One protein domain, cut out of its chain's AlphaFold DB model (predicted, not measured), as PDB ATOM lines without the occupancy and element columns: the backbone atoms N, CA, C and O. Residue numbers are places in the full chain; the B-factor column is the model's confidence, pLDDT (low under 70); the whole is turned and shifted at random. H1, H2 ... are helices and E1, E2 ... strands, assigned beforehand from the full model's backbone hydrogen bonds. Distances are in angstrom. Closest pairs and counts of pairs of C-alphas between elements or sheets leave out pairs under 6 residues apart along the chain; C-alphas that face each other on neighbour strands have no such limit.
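Overview. This is residues 135 to 208 of the 527 residues of an uncharacterized protein of Myxococcales bacterium (UniProt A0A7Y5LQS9). A strongly twisted, curled sheet of four strands makes one side of this domain, and its longest helix, H1, stands off toward the other side, clear of the sheet. The short helix H2 sits beside the sheet at its level, the short helix H3 is on the sheet, and a stretch with no named element, residues 183 to 198, leads from one edge strand, E3, to the other, E4. The printed part has 74 residues, with three named helices and four named strands in the order H1, H2, E1, E2, E3, E4, H3. The sheet runs E3, E2, E1, E4, antiparallel throughout, and the class is mixed, helices and strands. The whole is compact and rounded, with a radius of gyration of the C-alphas of 12.0 A and spans of 32 by 28 by 23 A.

Arrangement. Start with H1, residues 141 to 150; it is not on the sheet and touches no helix. Next comes H2, residues 153 to 156, at the sheet's level, with a height over the sheet of 2.9 A; its closest C-alpha to E3, residues 179 to 182, is that of Ser 154, 5.9 A from that of Asp 179. E1, residues 161 to 166, and E2, residues 169 to 176, form a hairpin: look for N 164 and O 171, 2.9 A apart. E2 and E3 form another, with N 181 and O 174 at 2.9 A. E1, E2 and E3 are a meander, each strand the antiparallel neighbour of the one before. E4, residues 199 to 201, is the antiparallel neighbour of E1, with N 165 and O 199 at 2.9 A; the four strands make a Greek key, a meander whose first strand is the neighbour of the fourth. H3, residues 204 to 207, is on the sheet at a height of 8.0 A and only just over E4, with 3 of its C-alphas; the closest C-alphas of H3 and E4 are those of Leu 207 and Ala 201, 6.6 A apart. In H1 each O i to N i+4 pair is within hydrogen-bond range; H2 and H3 are too short for such a pair.

Along the chain. Find C-alpha 141 at (57.200, -15.485, -28.757), where H1 begins; it is 14.3 A long. E1 measures 16.6 A, E2 21.9 A and E3 10.3 A. H3 ends at C-alpha 207, (44.712, -29.958, -11.123).

Size, cuts and confidence. The C-alphas farthest apart are those of Asp 140 and Asp 184, at 32.7 A. The printed part has no cut, the link from E3 to E4 is long, and no printed residue is under 70 in pLDDT.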
ATOM      1  N   TYR A 135      50.941 -26.563 -16.994       91.88
ATOM      2  CA  TYR A 135      50.668 -25.406 -17.852       91.88
ATOM      3  C   TYR A 135      51.504 -25.422 -19.126       91.88
ATOM      4  O   TYR A 135      52.732 -25.503 -19.059       91.88
ATOM      5  N   LEU A 136      50.860 -25.248 -20.280       94.19
ATOM      6  CA  LEU A 136      51.563 -24.936 -21.521       94.19
ATOM      7  C   LEU A 136      52.125 -23.516 -21.432       94.19
ATOM      8  O   LEU A 136      51.381 -22.546 -21.553       94.19
ATOM      9  N   PHE A 137      53.436 -23.383 -21.239       90.50
ATOM     10  CA  PHE A 137      54.071 -22.087 -21.014       90.50
ATOM     11  C   PHE A 137      55.372 -21.944 -21.801       90.50
ATOM     12  O   PHE A 137      56.207 -22.844 -21.823       90.50
ATOM     13  N   THR A 138      55.563 -20.772 -22.400       90.88
ATOM     14  CA  THR A 138      56.832 -20.324 -22.976       90.88
ATOM     15  C   THR A 138      56.869 -18.801 -22.935       90.88
ATOM     16  O   THR A 138      55.857 -18.146 -23.178       90.88
ATOM     17  N   ASP A 139      58.038 -18.245 -22.653       85.81
ATOM     18  CA  ASP A 139      58.337 -16.813 -22.731       85.81
ATOM     19  C   ASP A 139      58.837 -16.401 -24.128       85.81
ATOM     20  O   ASP A 139      58.685 -15.248 -24.534       85.81
ATOM     21  N   ASP A 140      59.357 -17.343 -24.924       88.69
ATOM     22  CA  ASP A 140      59.711 -17.084 -26.319       88.69
ATOM     23  C   ASP A 140      58.476 -16.982 -27.234       88.69
ATOM     24  O   ASP A 140      57.754 -17.951 -27.498       88.69
ATOM     25  N   ARG A 141      58.286 -15.794 -27.816       83.38
ATOM     26  CA  ARG A 141      57.200 -15.485 -28.757       83.38
ATOM     27  C   ARG A 141      57.194 -16.399 -29.985       83.38
ATOM     28  O   ARG A 141      56.116 -16.747 -30.478       83.38
ATOM     29  N   LYS A 142      58.365 -16.741 -30.540       84.56
ATOM     30  CA  LYS A 142      58.435 -17.576 -31.757       84.56
ATOM     31  C   LYS A 142      57.959 -18.997 -31.454       84.56
ATOM     32  O   LYS A 142      57.186 -19.558 -32.233       84.56
ATOM     33  N   THR A 143      58.358 -19.528 -30.306       88.94
ATOM     34  CA  THR A 143      57.932 -20.824 -29.780       88.94
ATOM     35  C   THR A 143      56.435 -20.829 -29.494       88.94
ATOM     36  O   THR A 143      55.748 -21.709 -30.009       88.94
ATOM     37  N   ALA A 144      55.896 -19.804 -28.822       89.12
ATOM     38  CA  ALA A 144      54.454 -19.680 -28.581       89.12
ATOM     39  C   ALA A 144      53.641 -19.752 -29.887       89.12
ATOM     40  O   ALA A 144      52.674 -20.511 -29.995       89.12
ATOM     41  N   LEU A 145      54.065 -19.008 -30.918       83.81
ATOM     42  CA  LEU A 145      53.407 -19.006 -32.227       83.81
ATOM     43  C   LEU A 145      53.528 -20.358 -32.946       83.81
ATOM     44  O   LEU A 145      52.580 -20.805 -33.595       83.81
ATOM     45  N   SER A 146      54.694 -21.000 -32.854       88.12
ATOM     46  CA  SER A 146      54.929 -22.330 -33.421       88.12
ATOM     47  C   SER A 146      54.027 -23.376 -32.765       88.12
ATOM     48  O   SER A 146      53.339 -24.130 -33.464       88.12
ATOM     49  N   TRP A 147      53.960 -23.376 -31.433       92.75
ATOM     50  CA  TRP A 147      53.116 -24.279 -30.659       92.75
ATOM     51  C   TRP A 147      51.642 -24.077 -30.977       92.75
ATOM     52  O   TRP A 147      50.983 -25.041 -31.346       92.75
ATOM     53  N   HIS A 148      51.151 -22.836 -30.979       87.31
ATOM     54  CA  HIS A 148      49.759 -22.540 -31.333       87.31
ATOM     55  C   HIS A 148      49.338 -23.132 -32.694       87.31
ATOM     56  O   HIS A 148      48.198 -23.555 -32.877       87.31
ATOM     57  N   ARG A 149      50.260 -23.179 -33.664       86.25
ATOM     58  CA  ARG A 149      49.989 -23.689 -35.016       86.25
ATOM     59  C   ARG A 149      50.130 -25.201 -35.149       86.25
ATOM     60  O   ARG A 149      49.452 -25.796 -35.986       86.25
ATOM     61  N   THR A 150      51.057 -25.811 -34.413       91.38
ATOM     62  CA  THR A 150      51.544 -27.165 -34.729       91.38
ATOM     63  C   THR A 150      51.441 -28.164 -33.584       91.38
ATOM     64  O   THR A 150      51.372 -29.367 -33.858       91.38
ATOM     65  N   LEU A 151      51.417 -27.692 -32.336       93.75
ATOM     66  CA  LEU A 151      51.340 -28.534 -31.153       93.75
ATOM     67  C   LEU A 151      49.900 -29.003 -30.946       93.75
ATOM     68  O   LEU A 151      48.953 -28.217 -30.951       93.75
ATOM     69  N   ARG A 152      49.733 -30.309 -30.774       95.62
ATOM     70  CA  ARG A 152      48.453 -30.955 -30.489       95.62
ATOM     71  C   ARG A 152      48.513 -31.609 -29.118       95.62
ATOM     72  O   ARG A 152      49.575 -32.036 -28.682       95.62
ATOM     73  N   LEU A 153      47.355 -31.789 -28.485       96.88
ATOM     74  CA  LEU A 153      47.254 -32.574 -27.249       96.88
ATOM     75  C   LEU A 153      47.811 -33.994 -27.434       96.88
ATOM     76  O   LEU A 153      48.553 -34.471 -26.590       96.88
ATOM     77  N   SER A 154      47.567 -34.612 -28.592       96.69
ATOM     78  CA  SER A 154      48.108 -35.927 -28.964       96.69
ATOM     79  C   SER A 154      49.631 -35.975 -29.119       96.69
ATOM     80  O   SER A 154      50.201 -37.051 -29.245       96.69
ATOM     81  N   ASP A 155      50.307 -34.823 -29.194       95.19
ATOM     82  CA  ASP A 155      51.771 -34.784 -29.191       95.19
ATOM     83  C   ASP A 155      52.335 -34.906 -27.763       95.19
ATOM     84  O   ASP A 155      53.499 -35.288 -27.601       95.19
ATOM     85  N   LEU A 156      51.516 -34.582 -26.754       96.06
ATOM     86  CA  LEU A 156      51.864 -34.499 -25.332       96.06
ATOM     87  C   LEU A 156      51.196 -35.595 -24.480       96.06
ATOM     88  O   LEU A 156      51.674 -35.891 -23.382       96.06
ATOM     89  N   PHE A 157      50.117 -36.207 -24.973       97.06
ATOM     90  CA  PHE A 157      49.278 -37.158 -24.246       97.06
ATOM     91  C   PHE A 157      48.807 -38.322 -25.127       97.06
ATOM     92  O   PHE A 157      48.503 -38.141 -26.307       97.06
ATOM     93  N   ASP A 158      48.716 -39.503 -24.513       96.75
ATOM     94  CA  ASP A 158      48.168 -40.735 -25.104       96.75
ATOM     95  C   ASP A 158      46.983 -41.298 -24.304       96.75
ATOM     96  O   ASP A 158      46.304 -42.227 -24.746       96.75
ATOM     97  N   GLU A 159      46.706 -40.716 -23.141       97.25
ATOM     98  CA  GLU A 159      45.670 -41.126 -22.211       97.25
ATOM     99  C   GLU A 159      44.272 -40.958 -22.836       97.25
ATOM    100  O   GLU A 159      44.030 -39.997 -23.575       97.25
ATOM    101  N   PRO A 160      43.316 -41.866 -22.563       97.62
ATOM    102  CA  PRO A 160      42.002 -41.850 -23.213       97.62
ATOM    103  C   PRO A 160      41.154 -40.629 -22.835       97.62
ATOM    104  O   PRO A 160      40.243 -40.257 -23.576       97.62
ATOM    105  N   ARG A 161      41.455 -40.007 -21.696       97.50
ATOM    106  CA  ARG A 161      40.743 -38.862 -21.140       97.50
ATOM    107  C   ARG A 161      41.748 -37.859 -20.589       97.50
ATOM    108  O   ARG A 161      42.735 -38.260 -19.980       97.50
ATOM    109  N   LEU A 162      41.470 -36.577 -20.788       97.62
ATOM    110  CA  LEU A 162      42.212 -35.463 -20.204       97.62
ATOM    111  C   LEU A 162      41.247 -34.481 -19.547       97.62
ATOM    112  O   LEU A 162      40.071 -34.398 -19.914       97.62
ATOM    113  N   VAL A 163      41.772 -33.699 -18.613       95.50
ATOM    114  CA  VAL A 163      41.107 -32.517 -18.072       95.50
ATOM    115  C   VAL A 163      41.977 -31.307 -18.389       95.50
ATOM    116  O   VAL A 163      43.190 -31.333 -18.180       95.50
ATOM    117  N   VAL A 164      41.354 -30.267 -18.935       94.25
ATOM    118  CA  VAL A 164      42.006 -28.997 -19.258       94.25
ATOM    119  C   VAL A 164      41.339 -27.886 -18.467       94.25
ATOM    120  O   VAL A 164      40.112 -27.776 -18.491       94.25
ATOM    121  N   THR A 165      42.134 -27.048 -17.807       90.56
ATOM    122  CA  THR A 165      41.669 -25.762 -17.284       90.56
ATOM    123  C   THR A 165      42.234 -24.618 -18.114       90.56
ATOM    124  O   THR A 165      43.405 -24.615 -18.500       90.56
ATOM    125  N   ARG A 166      41.369 -23.653 -18.416       88.75
ATOM    126  CA  ARG A 166      41.693 -22.402 -19.101       88.75
ATOM    127  C   ARG A 166      41.112 -21.270 -18.273       88.75
ATOM    128  O   ARG A 166      39.900 -21.052 -18.312       88.75
ATOM    129  N   GLY A 167      41.971 -20.615 -17.495       84.06
ATOM    130  CA  GLY A 167      41.502 -19.807 -16.370       84.06
ATOM    131  C   GLY A 167      40.622 -20.659 -15.449       84.06
ATOM    132  O   GLY A 167      40.932 -21.829 -15.208       84.06
ATOM    133  N   ASP A 168      39.475 -20.119 -15.058       79.00
ATOM    134  CA  ASP A 168      38.458 -20.816 -14.260       79.00
ATOM    135  C   ASP A 168      37.586 -21.809 -15.067       79.00
ATOM    136  O   ASP A 168      36.745 -22.517 -14.507       79.00
ATOM    137  N   THR A 169      37.755 -21.902 -16.394       84.00
ATOM    138  CA  THR A 169      36.962 -22.828 -17.220       84.00
ATOM    139  C   THR A 169      37.567 -24.225 -17.218       84.00
ATOM    140  O   THR A 169      38.680 -24.431 -17.702       84.00
ATOM    141  N   ARG A 170      36.788 -25.212 -16.771       89.00
ATOM    142  CA  ARG A 170      37.138 -26.637 -16.815       89.00
ATOM    143  C   ARG A 170      36.525 -27.323 -18.034       89.00
ATOM    144  O   ARG A 170      35.339 -27.171 -18.307       89.00
ATOM    145  N   MET A 171      37.321 -28.128 -18.731       93.94
ATOM    146  CA  MET A 171      36.906 -28.891 -19.911       93.94
ATOM    147  C   MET A 171      37.369 -30.342 -19.790       93.94
ATOM    148  O   MET A 171      38.544 -30.603 -19.527       93.94
ATOM    149  N   VAL A 172      36.463 -31.293 -20.026       96.38
ATOM    150  CA  VAL A 172      36.820 -32.715 -20.127       96.38
ATOM    151  C   VAL A 172      37.008 -33.068 -21.590       96.38
ATOM    152  O   VAL A 172      36.163 -32.752 -22.425       96.38
ATOM    153  N   LEU A 173      38.115 -33.732 -21.908       98.12
ATOM    154  CA  LEU A 173      38.433 -34.142 -23.266       98.12
ATOM    155  C   LEU A 173      38.540 -35.660 -23.353       98.12
ATOM    156  O   LEU A 173      39.181 -36.286 -22.512       98.12
ATOM    157  N   ASN A 174      37.977 -36.236 -24.411       98.31
ATOM    158  CA  ASN A 174      38.105 -37.655 -24.726       98.31
ATOM    159  C   ASN A 174      38.938 -37.835 -25.995       98.31
ATOM    160  O   ASN A 174      38.804 -37.076 -26.959       98.31
ATOM    161  N   ARG A 175      39.793 -38.855 -26.007       98.12
ATOM    162  CA  ARG A 175      40.599 -39.206 -27.177       98.12
ATOM    163  C   ARG A 175      39.713 -39.862 -28.234       98.12
ATOM    164  O   ARG A 175      38.994 -40.816 -27.951       98.12
ATOM    165  N   GLN A 176      39.793 -39.377 -29.468       97.75
ATOM    166  CA  GLN A 176      39.135 -39.954 -30.639       97.75
ATOM    167  C   GLN A 176      40.158 -40.094 -31.770       97.75
ATOM    168  O   GLN A 176      40.561 -39.126 -32.417       97.75
ATOM    169  N   GLY A 177      40.626 -41.325 -31.991       95.12
ATOM    170  CA  GLY A 177      41.700 -41.605 -32.942       95.12
ATOM    171  C   GLY A 177      43.012 -40.925 -32.536       95.12
ATOM    172  O   GLY A 177      43.604 -41.272 -31.519       95.12
ATOM    173  N   LYS A 178      43.476 -39.973 -33.355       94.62
ATOM    174  CA  LYS A 178      44.717 -39.204 -33.131       94.62
ATOM    175  C   LYS A 178      44.478 -37.815 -32.540       94.62
ATOM    176  O   LYS A 178      45.425 -37.044 -32.440       94.62
ATOM    177  N   ASP A 179      43.241 -37.475 -32.206       97.19
ATOM    178  CA  ASP A 179      42.875 -36.159 -31.697       97.19
ATOM    179  C   ASP A 179      42.131 -36.286 -30.361       97.19
ATOM    180  O   ASP A 179      41.698 -37.368 -29.966       97.19
ATOM    181  N   TYR A 180      41.989 -35.161 -29.666       98.25
ATOM    182  CA  TYR A 180      41.116 -35.032 -28.505       98.25
ATOM    183  C   TYR A 180      39.917 -34.172 -28.885       98.25
ATOM    184  O   TYR A 180      40.065 -33.186 -29.613       98.25
ATOM    185  N   VAL A 181      38.741 -34.538 -28.389       97.94
ATOM    186  CA  VAL A 181      37.501 -33.777 -28.566       97.94
ATOM    187  C   VAL A 181      36.914 -33.417 -27.212       97.94
ATOM    188  O   VAL A 181      37.117 -34.141 -26.236       97.94
ATOM    189  N   HIS A 182      36.181 -32.310 -27.147       97.00
ATOM    190  CA  HIS A 182      35.436 -31.952 -25.943       97.00
ATOM    191  C   HIS A 182      34.366 -33.010 -25.656       97.00
ATOM    192  O   HIS A 182      33.601 -33.386 -26.547       97.00
ATOM    193  N   ALA A 183      34.332 -33.508 -24.425       96.50
ATOM    194  CA  ALA A 183      33.364 -34.504 -23.985       96.50
ATOM    195  C   ALA A 183      31.991 -33.880 -23.692       96.50
ATOM    196  O   ALA A 183      30.971 -34.541 -23.867       96.50
ATOM    197  N   ASP A 184      31.974 -32.620 -23.261       91.88
ATOM    198  CA  ASP A 184      30.804 -31.903 -22.765       91.88
ATOM    199  C   ASP A 184      30.829 -30.403 -23.127       91.88
ATOM    200  O   ASP A 184      31.728 -29.898 -23.810       91.88
ATOM    201  N   GLY A 185      29.780 -29.693 -22.699       87.56
ATOM    202  CA  GLY A 185      29.651 -28.247 -22.852       87.56
ATOM    203  C   GLY A 185      29.312 -27.779 -24.275       87.56
ATOM    204  O   GLY A 185      28.962 -28.578 -25.145       87.56
ATOM    205  N   PRO A 186      29.414 -26.463 -24.541       79.19
ATOM    206  CA  PRO A 186      29.043 -25.869 -25.832       79.19
ATOM    207  C   PRO A 186      29.923 -26.336 -27.002       79.19
ATOM    208  O   PRO A 186      29.565 -26.138 -28.159       79.19
ATOM    209  N   TYR A 187      31.064 -26.960 -26.706       84.94
ATOM    210  CA  TYR A 187      32.014 -27.462 -27.694       84.94
ATOM    211  C   TYR A 187      31.962 -28.987 -27.857       84.94
ATOM    212  O   TYR A 187      32.801 -29.524 -28.579       84.94
ATOM    213  N   ALA A 188      31.026 -29.693 -27.211       93.50
ATOM    214  CA  ALA A 188      30.959 -31.155 -27.214       93.50
ATOM    215  C   ALA A 188      31.076 -31.757 -28.630       93.50
ATOM    216  O   ALA A 188      30.429 -31.312 -29.578       93.50
ATOM    217  N   GLY A 189      31.942 -32.761 -28.778       93.12
ATOM    218  CA  GLY A 189      32.235 -33.429 -30.051       93.12
ATOM    219  C   GLY A 189      33.166 -32.657 -30.993       93.12
ATOM    220  O   GLY A 189      33.690 -33.240 -31.941       93.12
ATOM    221  N   SER A 190      33.432 -31.373 -30.740       92.62
ATOM    222  CA  SER A 190      34.401 -30.610 -31.526       92.62
ATOM    223  C   SER A 190      35.840 -30.922 -31.107       92.62
ATOM    224  O   SER A 190      36.132 -31.250 -29.953       92.62
ATOM    225  N   LYS A 191      36.763 -30.815 -32.068       96.38
ATOM    226  CA  LYS A 191      38.194 -31.035 -31.849       96.38
ATOM    227  C   LYS A 191      38.773 -29.980 -30.907       96.38
ATOM    228  O   LYS A 191      38.754 -28.790 -31.218       96.38
ATOM    229  N   ALA A 192      39.377 -30.439 -29.817       95.94
ATOM    230  CA  ALA A 192      40.046 -29.588 -28.852       95.94
ATOM    231  C   ALA A 192      41.418 -29.121 -29.364       95.94
ATOM    232  O   ALA A 192      42.161 -29.859 -30.024       95.94
ATOM    233  N   LYS A 193      41.772 -27.882 -29.018       94.50
ATOM    234  CA  LYS A 193      43.108 -27.306 -29.213       94.50
ATOM    235  C   LYS A 193      43.688 -26.942 -27.852       94.50
ATOM    236  O   LYS A 193      42.965 -26.393 -27.023       94.50
ATOM    237  N   ILE A 194      44.980 -27.210 -27.664       94.25
ATOM    238  CA  ILE A 194      45.737 -26.683 -26.527       94.25
ATOM    239  C   ILE A 194      46.177 -25.253 -26.845       94.25
ATOM    240  O   ILE A 194      46.669 -24.981 -27.943       94.25
ATOM    241  N   LEU A 195      45.961 -24.338 -25.909       92.94
ATOM    242  CA  LEU A 195      46.379 -22.944 -25.987       92.94
ATOM    243  C   LEU A 195      47.449 -22.650 -24.938       92.94
ATOM    244  O   LEU A 195      47.592 -23.365 -23.949       92.94
ATOM    245  N   LEU A 196      48.225 -21.592 -25.179       90.75
ATOM    246  CA  LEU A 196      49.171 -21.092 -24.186       90.75
ATOM    247  C   LEU A 196      48.408 -20.762 -22.894       90.75
ATOM    248  O   LEU A 196      47.321 -20.192 -22.962       90.75
ATOM    249  N   PHE A 197      48.991 -21.126 -21.755       89.94
ATOM    250  CA  PHE A 197      48.417 -21.047 -20.410       89.94
ATOM    251  C   PHE A 197      47.270 -22.021 -20.100       89.94
ATOM    252  O   PHE A 197      46.760 -21.995 -18.982       89.94
ATOM    253  N   ASP A 198      46.909 -22.933 -21.009       93.06
ATOM    254  CA  ASP A 198      46.080 -24.079 -20.624       93.06
ATOM    255  C   ASP A 198      46.859 -24.958 -19.640       93.06
ATOM    256  O   ASP A 198      48.016 -25.310 -19.903       93.06
ATOM    257  N   ARG A 199      46.217 -25.367 -18.543       92.75
ATOM    258  CA  ARG A 199      46.734 -26.419 -17.665       92.75
ATOM    259  C   ARG A 199      46.084 -27.737 -18.038       92.75
ATOM    260  O   ARG A 199      44.862 -27.829 -18.102       92.75
ATOM    261  N   VAL A 200      46.891 -28.759 -18.287       95.00
ATOM    262  CA  VAL A 200      46.409 -30.066 -18.739       95.00
ATOM    263  C   VAL A 200      46.878 -31.154 -17.791       95.00
ATOM    264  O   VAL A 200      48.058 -31.219 -17.443       95.00
ATOM    265  N   ALA A 201      45.959 -32.039 -17.417       93.75
ATOM    266  CA  ALA A 201      46.261 -33.209 -16.615       93.75
ATOM    267  C   ALA A 201      45.495 -34.446 -17.089       93.75
ATOM    268  O   ALA A 201      44.460 -34.370 -17.753       93.75
ATOM    269  N   THR A 202      46.029 -35.602 -16.715       94.38
ATOM    270  CA  THR A 202      45.416 -36.920 -16.926       94.38
ATOM    271  C   THR A 202      44.423 -37.276 -15.824       94.38
ATOM    272  O   THR A 202      43.547 -38.107 -16.034       94.38
ATOM    273  N   ASP A 203      44.560 -36.634 -14.663       86.81
ATOM    274  CA  ASP A 203      43.692 -36.772 -13.502       86.81
ATOM    275  C   ASP A 203      43.320 -35.377 -12.990       86.81
ATOM    276  O   ASP A 203      44.138 -34.457 -12.966       86.81
ATOM    277  N   GLU A 204      42.073 -35.229 -12.574       84.50
ATOM    278  CA  GLU A 204      41.542 -34.020 -11.963       84.50
ATOM    279  C   GLU A 204      42.203 -33.700 -10.620       84.50
ATOM    280  O   GLU A 204      42.372 -32.528 -10.288       84.50
ATOM    281  N   GLN A 205      42.651 -34.713  -9.875       84.12
ATOM    282  CA  GLN A 205      43.380 -34.494  -8.624       84.12
ATOM    283  C   GLN A 205      44.697 -33.739  -8.846       84.12
ATOM    284  O   GLN A 205      45.085 -32.925  -8.017       84.12
ATOM    285  N   ILE A 206      45.345 -33.923 -10.002       81.06
ATOM    286  CA  ILE A 206      46.594 -33.226 -10.360       81.06
ATOM    287  C   ILE A 206      46.349 -31.730 -10.620       81.06
ATOM    288  O   ILE A 206      47.263 -30.913 -10.512       81.06
ATOM    289  N   LEU A 207      45.110 -31.354 -10.948       78.69
ATOM    290  CA  LEU A 207      44.712 -29.958 -11.123       78.69
ATOM    291  C   LEU A 207      44.346 -29.282  -9.797       78.69
ATOM    292  O   LEU A 207      44.034 -28.093  -9.804       78.69
ATOM    293  N   GLN A 208      44.394 -29.998  -8.667       75.31
ATOM    294  CA  GLN A 208      44.200 -29.387  -7.355       75.31
ATOM    295  C   GLN A 208      45.325 -28.396  -7.028       75.31
ATOM    296  O   GLN A 208      46.492 -28.608  -7.359       75.31
TER     297      GLN A 208